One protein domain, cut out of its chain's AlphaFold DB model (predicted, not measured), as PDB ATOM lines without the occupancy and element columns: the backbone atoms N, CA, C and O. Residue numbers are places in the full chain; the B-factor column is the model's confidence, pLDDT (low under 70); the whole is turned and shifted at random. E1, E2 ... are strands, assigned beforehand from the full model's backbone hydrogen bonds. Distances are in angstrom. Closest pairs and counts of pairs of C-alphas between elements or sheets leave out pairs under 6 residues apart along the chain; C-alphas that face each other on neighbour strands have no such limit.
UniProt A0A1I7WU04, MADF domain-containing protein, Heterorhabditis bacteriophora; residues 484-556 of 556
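What this domain is: This is residues 484 to 556 of the 556 residues of the protein "MADF domain-containing protein" of Heterorhabditis bacteriophora (UniProt A0A1I7WU04). What is the main picture? Two small, strongly twisted antiparallel sheets of four strands each follow one another along the chain, with few close contacts between them, where E1 comes near E6 and E7. In the first, long E3 has E4 along one side and short E1 and E2 on the other; the second is a simple row, E5, E6, E7, E8. What is it made of? The 73 printed residues hold eight named strands, E1 to E8, and no named helix: an all-strand domain, compact, with a radius of gyration of the C-alphas of 12.7 A and spans of 37 by 28 by 17 A.

How they stand to each other: How is the first sheet paired? E1, residues 486 to 488, and E2, residues 494 to 496, lie on one side of E3, residues 499 to 506, with E4, residues 512 to 516, on the other side. Within hydrogen-bond range are N 487 and O 505, 2.8 A, N 494 and O 501, 2.8 A, and N 502 and O 514, 2.9 A. E2, E3 and E4 form a meander, each strand the antiparallel neighbour of the one before. And the second? E5, residues 523 to 527, E6, residues 532 to 538, E7, residues 541 to 547, and E8, residues 550 to 555, form another meander. N 524 and O 536, 2.9 A, N 535 and O 544, 2.8 A, and N 545 and O 553, 2.8 A, are within hydrogen-bond range. How near does E1 come? Its closest C-alphas to E6 are those of Val 488 and His 538, 6.5 A apart; E3 and E6 are apart.

Where its parts are: Where does E1 begin and E8 end? C-alpha 486 is at (417.154, 350.683, 322.955) and C-alpha 555 at (424.943, 354.007, 332.748). Which strands are longest? E3 measures 22.3 A, E7 20.2 A and E6 19.6 A.

The domain as a whole: Is it unbroken? The printed part has no cut and no long link. Where is confidence low? Residues 495, 497 to 500, 510 to 521 and 529 are under 70.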
ATOM      1  N   THR A 484     414.702 352.715 328.306       80.31
ATOM      2  CA  THR A 484     414.589 353.540 327.093       80.31
ATOM      3  C   THR A 484     414.261 352.760 325.804       80.31
ATOM      4  O   THR A 484     414.083 353.373 324.749       80.31
ATOM      5  N   GLY A 485     414.168 351.425 325.868       84.06
ATOM      6  CA  GLY A 485     413.768 350.559 324.752       84.06
ATOM      7  C   GLY A 485     414.804 350.459 323.629       84.06
ATOM      8  O   GLY A 485     414.461 350.074 322.511       84.06
ATOM      9  N   TYR A 486     416.052 350.847 323.896       82.38
ATOM     10  CA  TYR A 486     417.154 350.683 322.955       82.38
ATOM     11  C   TYR A 486     417.731 349.266 323.051       82.38
ATOM     12  O   TYR A 486     418.139 348.819 324.120       82.38
ATOM     13  N   GLU A 487     417.809 348.587 321.913       83.69
ATOM     14  CA  GLU A 487     418.403 347.263 321.761       83.69
ATOM     15  C   GLU A 487     419.516 347.306 320.708       83.69
ATOM     16  O   GLU A 487     419.423 348.014 319.702       83.69
ATOM     17  N   VAL A 488     420.589 346.544 320.915       82.50
ATOM     18  CA  VAL A 488     421.653 346.391 319.912       82.50
ATOM     19  C   VAL A 488     421.206 345.369 318.868       82.50
ATOM     20  O   VAL A 488     420.856 344.242 319.215       82.50
ATOM     21  N   ILE A 489     421.245 345.731 317.584       85.56
ATOM     22  CA  ILE A 489     420.996 344.780 316.495       85.56
ATOM     23  C   ILE A 489     422.224 343.871 316.386       85.56
ATOM     24  O   ILE A 489     423.271 344.313 315.910       85.56
ATOM     25  N   GLN A 490     422.096 342.613 316.805       82.94
ATOM     26  CA  GLN A 490     423.207 341.653 316.857       82.94
ATOM     27  C   GLN A 490     423.919 341.495 315.502       82.94
ATOM     28  O   GLN A 490     425.144 341.548 315.443       82.94
ATOM     29  N   ASP A 491     423.168 341.454 314.402       87.50
ATOM     30  CA  ASP A 491     423.728 341.269 313.051       87.50
ATOM     31  C   ASP A 491     424.493 342.491 312.524       87.50
ATOM     32  O   ASP A 491     425.216 342.422 311.534       87.50
ATOM     33  N   SER A 492     424.318 343.649 313.162       83.06
ATOM     34  CA  SER A 492     424.993 344.884 312.762       83.06
ATOM     35  C   SER A 492     426.355 345.074 313.422       83.06
ATOM     36  O   SER A 492     427.012 346.083 313.159       83.06
ATOM     37  N   ILE A 493     426.742 344.145 314.299       80.00
ATOM     38  CA  ILE A 493     428.005 344.177 315.022       80.00
ATOM     39  C   ILE A 493     429.117 343.806 314.034       80.00
ATOM     40  O   ILE A 493     429.405 342.640 313.787       80.00
ATOM     41  N   LEU A 494     429.740 344.823 313.443       80.12
ATOM     42  CA  LEU A 494     430.923 344.660 312.606       80.12
ATOM     43  C   LEU A 494     432.168 344.844 313.465       80.12
ATOM     44  O   LEU A 494     432.306 345.856 314.157       80.12
ATOM     45  N   PHE A 495     433.085 343.889 313.380       67.81
ATOM     46  CA  PHE A 495     434.390 343.951 314.025       67.81
ATOM     47  C   PHE A 495     435.458 344.342 313.000       67.81
ATOM     48  O   PHE A 495     435.543 343.764 311.921       67.81
ATOM     49  N   ASN A 496     436.282 345.321 313.352       77.38
ATOM     50  CA  ASN A 496     437.543 345.644 312.695       77.38
ATOM     51  C   ASN A 496     438.638 345.683 313.778       77.38
ATOM     52  O   ASN A 496     438.332 345.913 314.951       77.38
ATOM     53  N   ASP A 497     439.903 345.521 313.397       62.88
ATOM     54  CA  ASP A 497     441.071 345.433 314.288       62.88
ATOM     55  C   ASP A 497     441.187 346.615 315.268       62.88
ATOM     56  O   ASP A 497     441.777 346.502 316.340       62.88
ATOM     57  N   THR A 498     440.577 347.755 314.931       65.50
ATOM     58  CA  THR A 498     440.612 348.994 315.724       65.50
ATOM     59  C   THR A 498     439.254 349.425 316.285       65.50
ATOM     60  O   THR A 498     439.192 350.395 317.042       65.50
ATOM     61  N   ALA A 499     438.148 348.761 315.923       60.22
ATOM     62  CA  ALA A 499     436.807 349.172 316.341       60.22
ATOM     63  C   ALA A 499     435.741 348.090 316.135       60.22
ATOM     64  O   ALA A 499     435.672 347.502 315.062       60.22
ATOM     65  N   LEU A 500     434.833 347.926 317.101       69.50
ATOM     66  CA  LEU A 500     433.520 347.330 316.857       69.50
ATOM     67  C   LEU A 500     432.530 348.451 316.541       69.50
ATOM     68  O   LEU A 500     432.591 349.530 317.128       69.50
ATOM     69  N   SER A 501     431.650 348.233 315.578       70.56
ATOM     70  CA  SER A 501     430.528 349.121 315.296       70.56
ATOM     71  C   SER A 501     429.246 348.330 315.368       70.56
ATOM     72  O   SER A 501     429.160 347.291 314.728       70.56
ATOM     73  N   ALA A 502     428.266 348.830 316.106       80.88
ATOM     74  CA  ALA A 502     426.964 348.204 316.237       80.88
ATOM     75  C   ALA A 502     425.869 349.255 316.038       80.88
ATOM     76  O   ALA A 502     425.999 350.407 316.463       80.88
ATOM     77  N   LYS A 503     424.784 348.866 315.375       81.50
ATOM     78  CA  LYS A 503     423.573 349.672 315.261       81.50
ATOM     79  C   LYS A 503     422.695 349.410 316.478       81.50
ATOM     80  O   LYS A 503     422.379 348.267 316.795       81.50
ATOM     81  N   ILE A 504     422.287 350.485 317.138       81.19
ATOM     82  CA  ILE A 504     421.328 350.454 318.239       81.19
ATOM     83  C   ILE A 504     419.977 350.870 317.668       81.19
ATOM     84  O   ILE A 504     419.867 351.911 317.021       81.19
ATOM     85  N   LYS A 505     418.946 350.061 317.879       84.81
ATOM     86  CA  LYS A 505     417.574 350.336 317.463       84.81
ATOM     87  C   LYS A 505     416.750 350.684 318.691       84.81
ATOM     88  O   LYS A 505     416.782 349.953 319.670       84.81
ATOM     89  N   ASN A 506     415.999 351.776 318.631       83.94
ATOM     90  CA  ASN A 506     414.899 351.981 319.563       83.94
ATOM     91  C   ASN A 506     413.654 351.306 318.970       83.94
ATOM     92  O   ASN A 506     413.438 351.401 317.759       83.94
ATOM     93  N   SER A 507     412.838 350.635 319.783       82.50
ATOM     94  CA  SER A 507     411.580 350.027 319.320       82.50
ATOM     95  C   SER A 507     410.658 351.023 318.599       82.50
ATOM     96  O   SER A 507     409.923 350.628 317.697       82.50
ATOM     97  N   VAL A 508     410.754 352.314 318.941       82.19
ATOM     98  CA  VAL A 508     409.955 353.405 318.366       82.19
ATOM     99  C   VAL A 508     410.662 354.106 317.198       82.19
ATOM    100  O   VAL A 508     410.020 354.436 316.204       82.19
ATOM    101  N   ASN A 509     411.983 354.316 317.282       72.94
ATOM    102  CA  ASN A 509     412.753 355.111 316.315       72.94
ATOM    103  C   ASN A 509     413.919 354.309 315.710       72.94
ATOM    104  O   ASN A 509     414.797 353.800 316.412       72.94
ATOM    105  N   ASN A 510     413.953 354.221 314.379       60.41
ATOM    106  CA  ASN A 510     414.930 353.411 313.655       60.41
ATOM    107  C   ASN A 510     416.343 354.038 313.640       60.41
ATOM    108  O   ASN A 510     416.593 354.986 312.907       60.41
ATOM    109  N   ILE A 511     417.254 353.372 314.365       60.50
ATOM    110  CA  ILE A 511     418.715 353.233 314.164       60.50
ATOM    111  C   ILE A 511     419.623 354.429 314.524       60.50
ATOM    112  O   ILE A 511     419.604 355.465 313.875       60.50
ATOM    113  N   PHE A 512     420.554 354.181 315.453       61.88
ATOM    114  CA  PHE A 512     421.758 354.975 315.744       61.88
ATOM    115  C   PHE A 512     423.025 354.116 315.556       61.88
ATOM    116  O   PHE A 512     422.992 352.909 315.806       61.88
ATOM    117  N   ILE A 513     424.151 354.707 315.135       51.97
ATOM    118  CA  ILE A 513     425.430 353.997 314.912       51.97
ATOM    119  C   ILE A 513     426.383 354.249 316.090       51.97
ATOM    120  O   ILE A 513     426.789 355.385 316.330       51.97
ATOM    121  N   TYR A 514     426.786 353.189 316.791       53.94
ATOM    122  CA  TYR A 514     427.759 353.222 317.888       53.94
ATOM    123  C   TYR A 514     429.080 352.549 317.472       53.94
ATOM    124  O   TYR A 514     429.053 351.578 316.718       53.94
ATOM    125  N   LYS A 515     430.239 353.041 317.948       45.34
ATOM    126  CA  LYS A 515     431.583 352.505 317.628       45.34
ATOM    127  C   LYS A 515     432.462 352.384 318.891       45.34
ATOM    128  O   LYS A 515     432.768 353.413 319.488       45.34
ATOM    129  N   LYS A 516     432.894 351.175 319.291       59.22
ATOM    130  CA  LYS A 516     433.895 350.904 320.359       59.22
ATOM    131  C   LYS A 516     434.390 349.441 320.363       59.22
ATOM    132  O   LYS A 516     433.740 348.612 319.767       59.22
ATOM    133  N   THR A 517     435.529 349.120 320.987       51.66
ATOM    134  CA  THR A 517     436.335 347.873 320.874       51.66
ATOM    135  C   THR A 517     436.011 346.717 321.862       51.66
ATOM    136  O   THR A 517     435.715 346.978 323.020       51.66
ATOM    137  N   LYS A 518     436.150 345.467 321.351       54.19
ATOM    138  CA  LYS A 518     436.252 344.085 321.932       54.19
ATOM    139  C   LYS A 518     435.356 343.648 323.121       54.19
ATOM    140  O   LYS A 518     435.481 344.188 324.207       54.19
ATOM    141  N   THR A 519     434.500 342.626 322.926       55.00
ATOM    142  CA  THR A 519     434.536 341.237 323.490       55.00
ATOM    143  C   THR A 519     433.188 340.500 323.300       55.00
ATOM    144  O   THR A 519     432.189 341.137 322.974       55.00
ATOM    145  N   ASP A 520     433.238 339.174 323.513       64.75
ATOM    146  CA  ASP A 520     432.262 338.127 323.893       64.75
ATOM    147  C   ASP A 520     430.737 338.353 323.803       64.75
ATOM    148  O   ASP A 520     430.186 339.386 324.173       64.75
ATOM    149  N   ASN A 521     430.046 337.271 323.411       67.75
ATOM    150  CA  ASN A 521     428.646 337.191 322.958       67.75
ATOM    151  C   ASN A 521     427.567 337.826 323.864       67.75
ATOM    152  O   ASN A 521     426.479 338.115 323.374       67.75
ATOM    153  N   SER A 522     427.817 338.040 325.160       75.19
ATOM    154  CA  SER A 522     426.858 338.686 326.077       75.19
ATOM    155  C   SER A 522     427.349 340.010 326.664       75.19
ATOM    156  O   SER A 522     426.526 340.858 327.026       75.19
ATOM    157  N   THR A 523     428.664 340.235 326.719       74.81
ATOM    158  CA  THR A 523     429.267 341.417 327.346       74.81
ATOM    159  C   THR A 523     430.512 341.870 326.598       74.81
ATOM    160  O   THR A 523     431.437 341.081 326.404       74.81
ATOM    161  N   THR A 524     430.577 343.157 326.267       74.25
ATOM    162  CA  THR A 524     431.771 343.808 325.711       74.25
ATOM    163  C   THR A 524     432.579 344.442 326.853       74.25
ATOM    164  O   THR A 524     432.068 345.305 327.554       74.25
ATOM    165  N   LYS A 525     433.821 344.016 327.082       76.31
ATOM    166  CA  LYS A 525     434.708 344.388 328.183       76.31
ATOM    167  C   LYS A 525     435.907 345.105 327.598       76.31
ATOM    168  O   LYS A 525     436.777 344.509 326.971       76.31
ATOM    169  N   LEU A 526     435.988 346.390 327.873       73.62
ATOM    170  CA  LEU A 526     437.112 347.207 327.468       73.62
ATOM    171  C   LEU A 526     438.013 347.401 328.676       73.62
ATOM    172  O   LEU A 526     437.664 348.174 329.561       73.62
ATOM    173  N   ILE A 527     439.116 346.660 328.728       72.50
ATOM    174  CA  ILE A 527     440.127 346.757 329.783       72.50
ATOM    175  C   ILE A 527     441.220 347.707 329.289       72.50
ATOM    176  O   ILE A 527     441.708 347.552 328.171       72.50
ATOM    177  N   THR A 528     441.564 348.706 330.093       71.81
ATOM    178  CA  THR A 528     442.750 349.546 329.894       71.81
ATOM    179  C   THR A 528     443.907 348.997 330.720       71.81
ATOM    180  O   THR A 528     443.663 348.440 331.790       71.81
ATOM    181  N   ASP A 529     445.142 349.224 330.279       68.81
ATOM    182  CA  ASP A 529     446.358 348.765 330.972       68.81
ATOM    183  C   ASP A 529     446.447 349.268 332.430       68.81
ATOM    184  O   ASP A 529     447.008 348.594 333.287       68.81
ATOM    185  N   ASP A 530     445.782 350.386 332.740       73.56
ATOM    186  CA  ASP A 530     445.699 350.989 334.080       73.56
ATOM    187  C   ASP A 530     444.685 350.299 335.024       73.56
ATOM    188  O   ASP A 530     444.334 350.830 336.076       73.56
ATOM    189  N   GLY A 531     444.137 349.143 334.637       80.31
ATOM    190  CA  GLY A 531     443.181 348.375 335.443       80.31
ATOM    191  C   GLY A 531     441.732 348.877 335.390       80.31
ATOM    192  O   GLY A 531     440.837 348.235 335.937       80.31
ATOM    193  N   HIS A 532     441.429 349.977 334.697       80.62
ATOM    194  CA  HIS A 532     440.037 350.367 334.452       80.62
ATOM    195  C   HIS A 532     439.367 349.425 333.443       80.62
ATOM    196  O   HIS A 532     439.960 349.038 332.435       80.62
ATOM    197  N   ARG A 533     438.103 349.059 333.688       85.44
ATOM    198  CA  ARG A 533     437.317 348.250 332.745       85.44
ATOM    199  C   ARG A 533     435.938 348.847 332.498       85.44
ATOM    200  O   ARG A 533     435.256 349.268 333.424       85.44
ATOM    201  N   VAL A 534     435.506 348.862 331.244       84.44
ATOM    202  CA  VAL A 534     434.144 349.245 330.849       84.44
ATOM    203  C   VAL A 534     433.419 347.997 330.377       84.44
ATOM    204  O   VAL A 534     433.847 347.391 329.399       84.44
ATOM    205  N   VAL A 535     432.345 347.608 331.055       85.00
ATOM    206  CA  VAL A 535     431.537 346.431 330.719       85.00
ATOM    207  C   VAL A 535     430.223 346.897 330.106       85.00
ATOM    208  O   VAL A 535     429.402 347.509 330.774       85.00
ATOM    209  N   VAL A 536     430.024 346.618 328.824       82.12
ATOM    210  CA  VAL A 536     428.771 346.849 328.106       82.12
ATOM    211  C   VAL A 536     427.984 345.544 328.098       82.12
ATOM    212  O   VAL A 536     428.405 344.558 327.497       82.12
ATOM    213  N   ILE A 537     426.851 345.536 328.784       83.31
ATOM    214  CA  ILE A 537     425.868 344.458 328.800       83.31
ATOM    215  C   ILE A 537     424.860 344.760 327.692       83.31
ATOM    216  O   ILE A 537     424.384 345.887 327.584       83.31
ATOM    217  N   HIS A 538     424.563 343.780 326.838       76.00
ATOM    218  CA  HIS A 538     423.733 344.008 325.647       76.00
ATOM    219  C   HIS A 538     422.229 343.909 325.918       76.00
ATOM    220  O   HIS A 538     421.441 344.551 325.224       76.00
ATOM    221  N   LYS A 539     421.818 343.092 326.896       78.81
ATOM    222  CA  LYS A 539     420.406 342.859 327.215       78.81
ATOM    223  C   LYS A 539     420.217 342.604 328.722       78.81
ATOM    224  O   LYS A 539     420.546 341.507 329.173       78.81
ATOM    225  N   PRO A 540     419.692 343.578 329.490       85.00
ATOM    226  CA  PRO A 540     419.377 344.954 329.074       85.00
ATOM    227  C   PRO A 540     420.641 345.737 328.687       85.00
ATOM    228  O   PRO A 540     421.726 345.423 329.179       85.00
ATOM    229  N   PHE A 541     420.507 346.738 327.806       80.50
ATOM    230  CA  PHE A 541     421.628 347.620 327.485       80.50
ATOM    231  C   PHE A 541     422.057 348.371 328.748       80.50
ATOM    232  O   PHE A 541     421.263 349.100 329.333       80.50
ATOM    233  N   ARG A 542     423.294 348.155 329.188       83.12
ATOM    234  CA  ARG A 542     423.857 348.776 330.391       83.12
ATOM    235  C   ARG A 542     425.363 348.903 330.229       83.12
ATOM    236  O   ARG A 542     426.005 347.976 329.746       83.12
ATOM    237  N   ILE A 543     425.939 350.033 330.626       86.50
ATOM    238  CA  ILE A 543     427.390 350.245 330.623       86.50
ATOM    239  C   ILE A 543     427.857 350.449 332.059       86.50
ATOM    240  O   ILE A 543     427.546 351.457 332.688       86.50
ATOM    241  N   ASP A 544     428.647 349.511 332.556       90.38
ATOM    242  CA  ASP A 544     429.294 349.583 333.857       90.38
ATOM    243  C   ASP A 544     430.742 350.058 333.698       90.38
ATOM    244  O   ASP A 544     431.506 349.535 332.886       90.38
ATOM    245  N   PHE A 545     431.136 351.050 334.489       88.69
ATOM    246  CA  PHE A 545     432.504 351.547 334.576       88.69
ATOM    247  C   PHE A 545     433.130 351.041 335.865       88.69
ATOM    248  O   PHE A 545     432.626 351.311 336.952       88.69
ATOM    249  N   TYR A 546     434.257 350.358 335.754       90.19
ATOM    250  CA  TYR A 546     435.036 349.878 336.881       90.19
ATOM    251  C   TYR A 546     436.434 350.498 336.870       90.19
ATOM    252  O   TYR A 546     437.021 350.740 335.813       90.19
ATOM    253  N   SER A 547     436.987 350.679 338.062       88.00
ATOM    254  CA  SER A 547     438.398 350.956 338.306       88.00
ATOM    255  C   SER A 547     438.954 349.778 339.085       88.00
ATOM    256  O   SER A 547     438.547 349.553 340.224       88.00
ATOM    257  N   ASN A 548     439.832 349.001 338.459       89.75
ATOM    258  CA  ASN A 548     440.211 347.669 338.919       89.75
ATOM    259  C   ASN A 548     438.960 346.778 339.029       89.75
ATOM    260  O   ASN A 548     438.260 346.536 338.041       89.75
ATOM    261  N   GLU A 549     438.628 346.333 340.239       89.69
ATOM    262  CA  GLU A 549     437.452 345.502 340.511       89.69
ATOM    263  C   GLU A 549     436.272 346.286 341.104       89.69
ATOM    264  O   GLU A 549     435.191 345.730 341.290       89.69
ATOM    265  N   ILE A 550     436.440 347.591 341.338       88.56
ATOM    266  CA  ILE A 550     435.441 348.444 341.988       88.56
ATOM    267  C   ILE A 550     434.559 349.100 340.927       88.56
ATOM    268  O   ILE A 550     435.066 349.749 340.015       88.56
ATOM    269  N   LEU A 551     433.239 348.947 341.045       92.56
ATOM    270  CA  LEU A 551     432.261 349.627 340.194       92.56
ATOM    271  C   LEU A 551     432.205 351.117 340.564       92.56
ATOM    272  O   LEU A 551     431.819 351.467 341.674       92.56
ATOM    273  N   VAL A 552     432.592 351.990 339.635       90.44
ATOM    274  CA  VAL A 552     432.696 353.447 339.843       90.44
ATOM    275  C   VAL A 552     431.496 354.192 339.259       90.44
ATOM    276  O   VAL A 552     431.172 355.294 339.695       90.44
ATOM    277  N   GLY A 553     430.809 353.608 338.278       84.94
ATOM    278  CA  GLY A 553     429.637 354.229 337.675       84.94
ATOM    279  C   GLY A 553     428.826 353.258 336.837       84.94
ATOM    280  O   GLY A 553     429.365 352.313 336.268       84.94
ATOM    281  N   ILE A 554     427.526 353.519 336.755       88.88
ATOM    282  CA  ILE A 554     426.577 352.748 335.956       88.88
ATOM    283  C   ILE A 554     425.871 353.720 335.012       88.88
ATOM    284  O   ILE A 554     425.404 354.776 335.440       88.88
ATOM    285  N   PHE A 555     425.783 353.353 333.739       80.25
ATOM    286  CA  PHE A 555     424.943 354.007 332.748       80.25
ATOM    287  C   PHE A 555     423.860 353.015 332.311       80.25
ATOM    288  O   PHE A 555     424.179 351.960 331.756       80.25
ATOM    289  N   ILE A 556     422.607 353.345 332.619       74.88
ATOM    290  CA  ILE A 556     421.406 352.566 332.278       74.88
ATOM    291  C   ILE A 556     420.646 353.307 331.184       74.88
ATOM    292  O   ILE A 556     420.490 354.543 331.329       74.88
TER     293      ILE A 556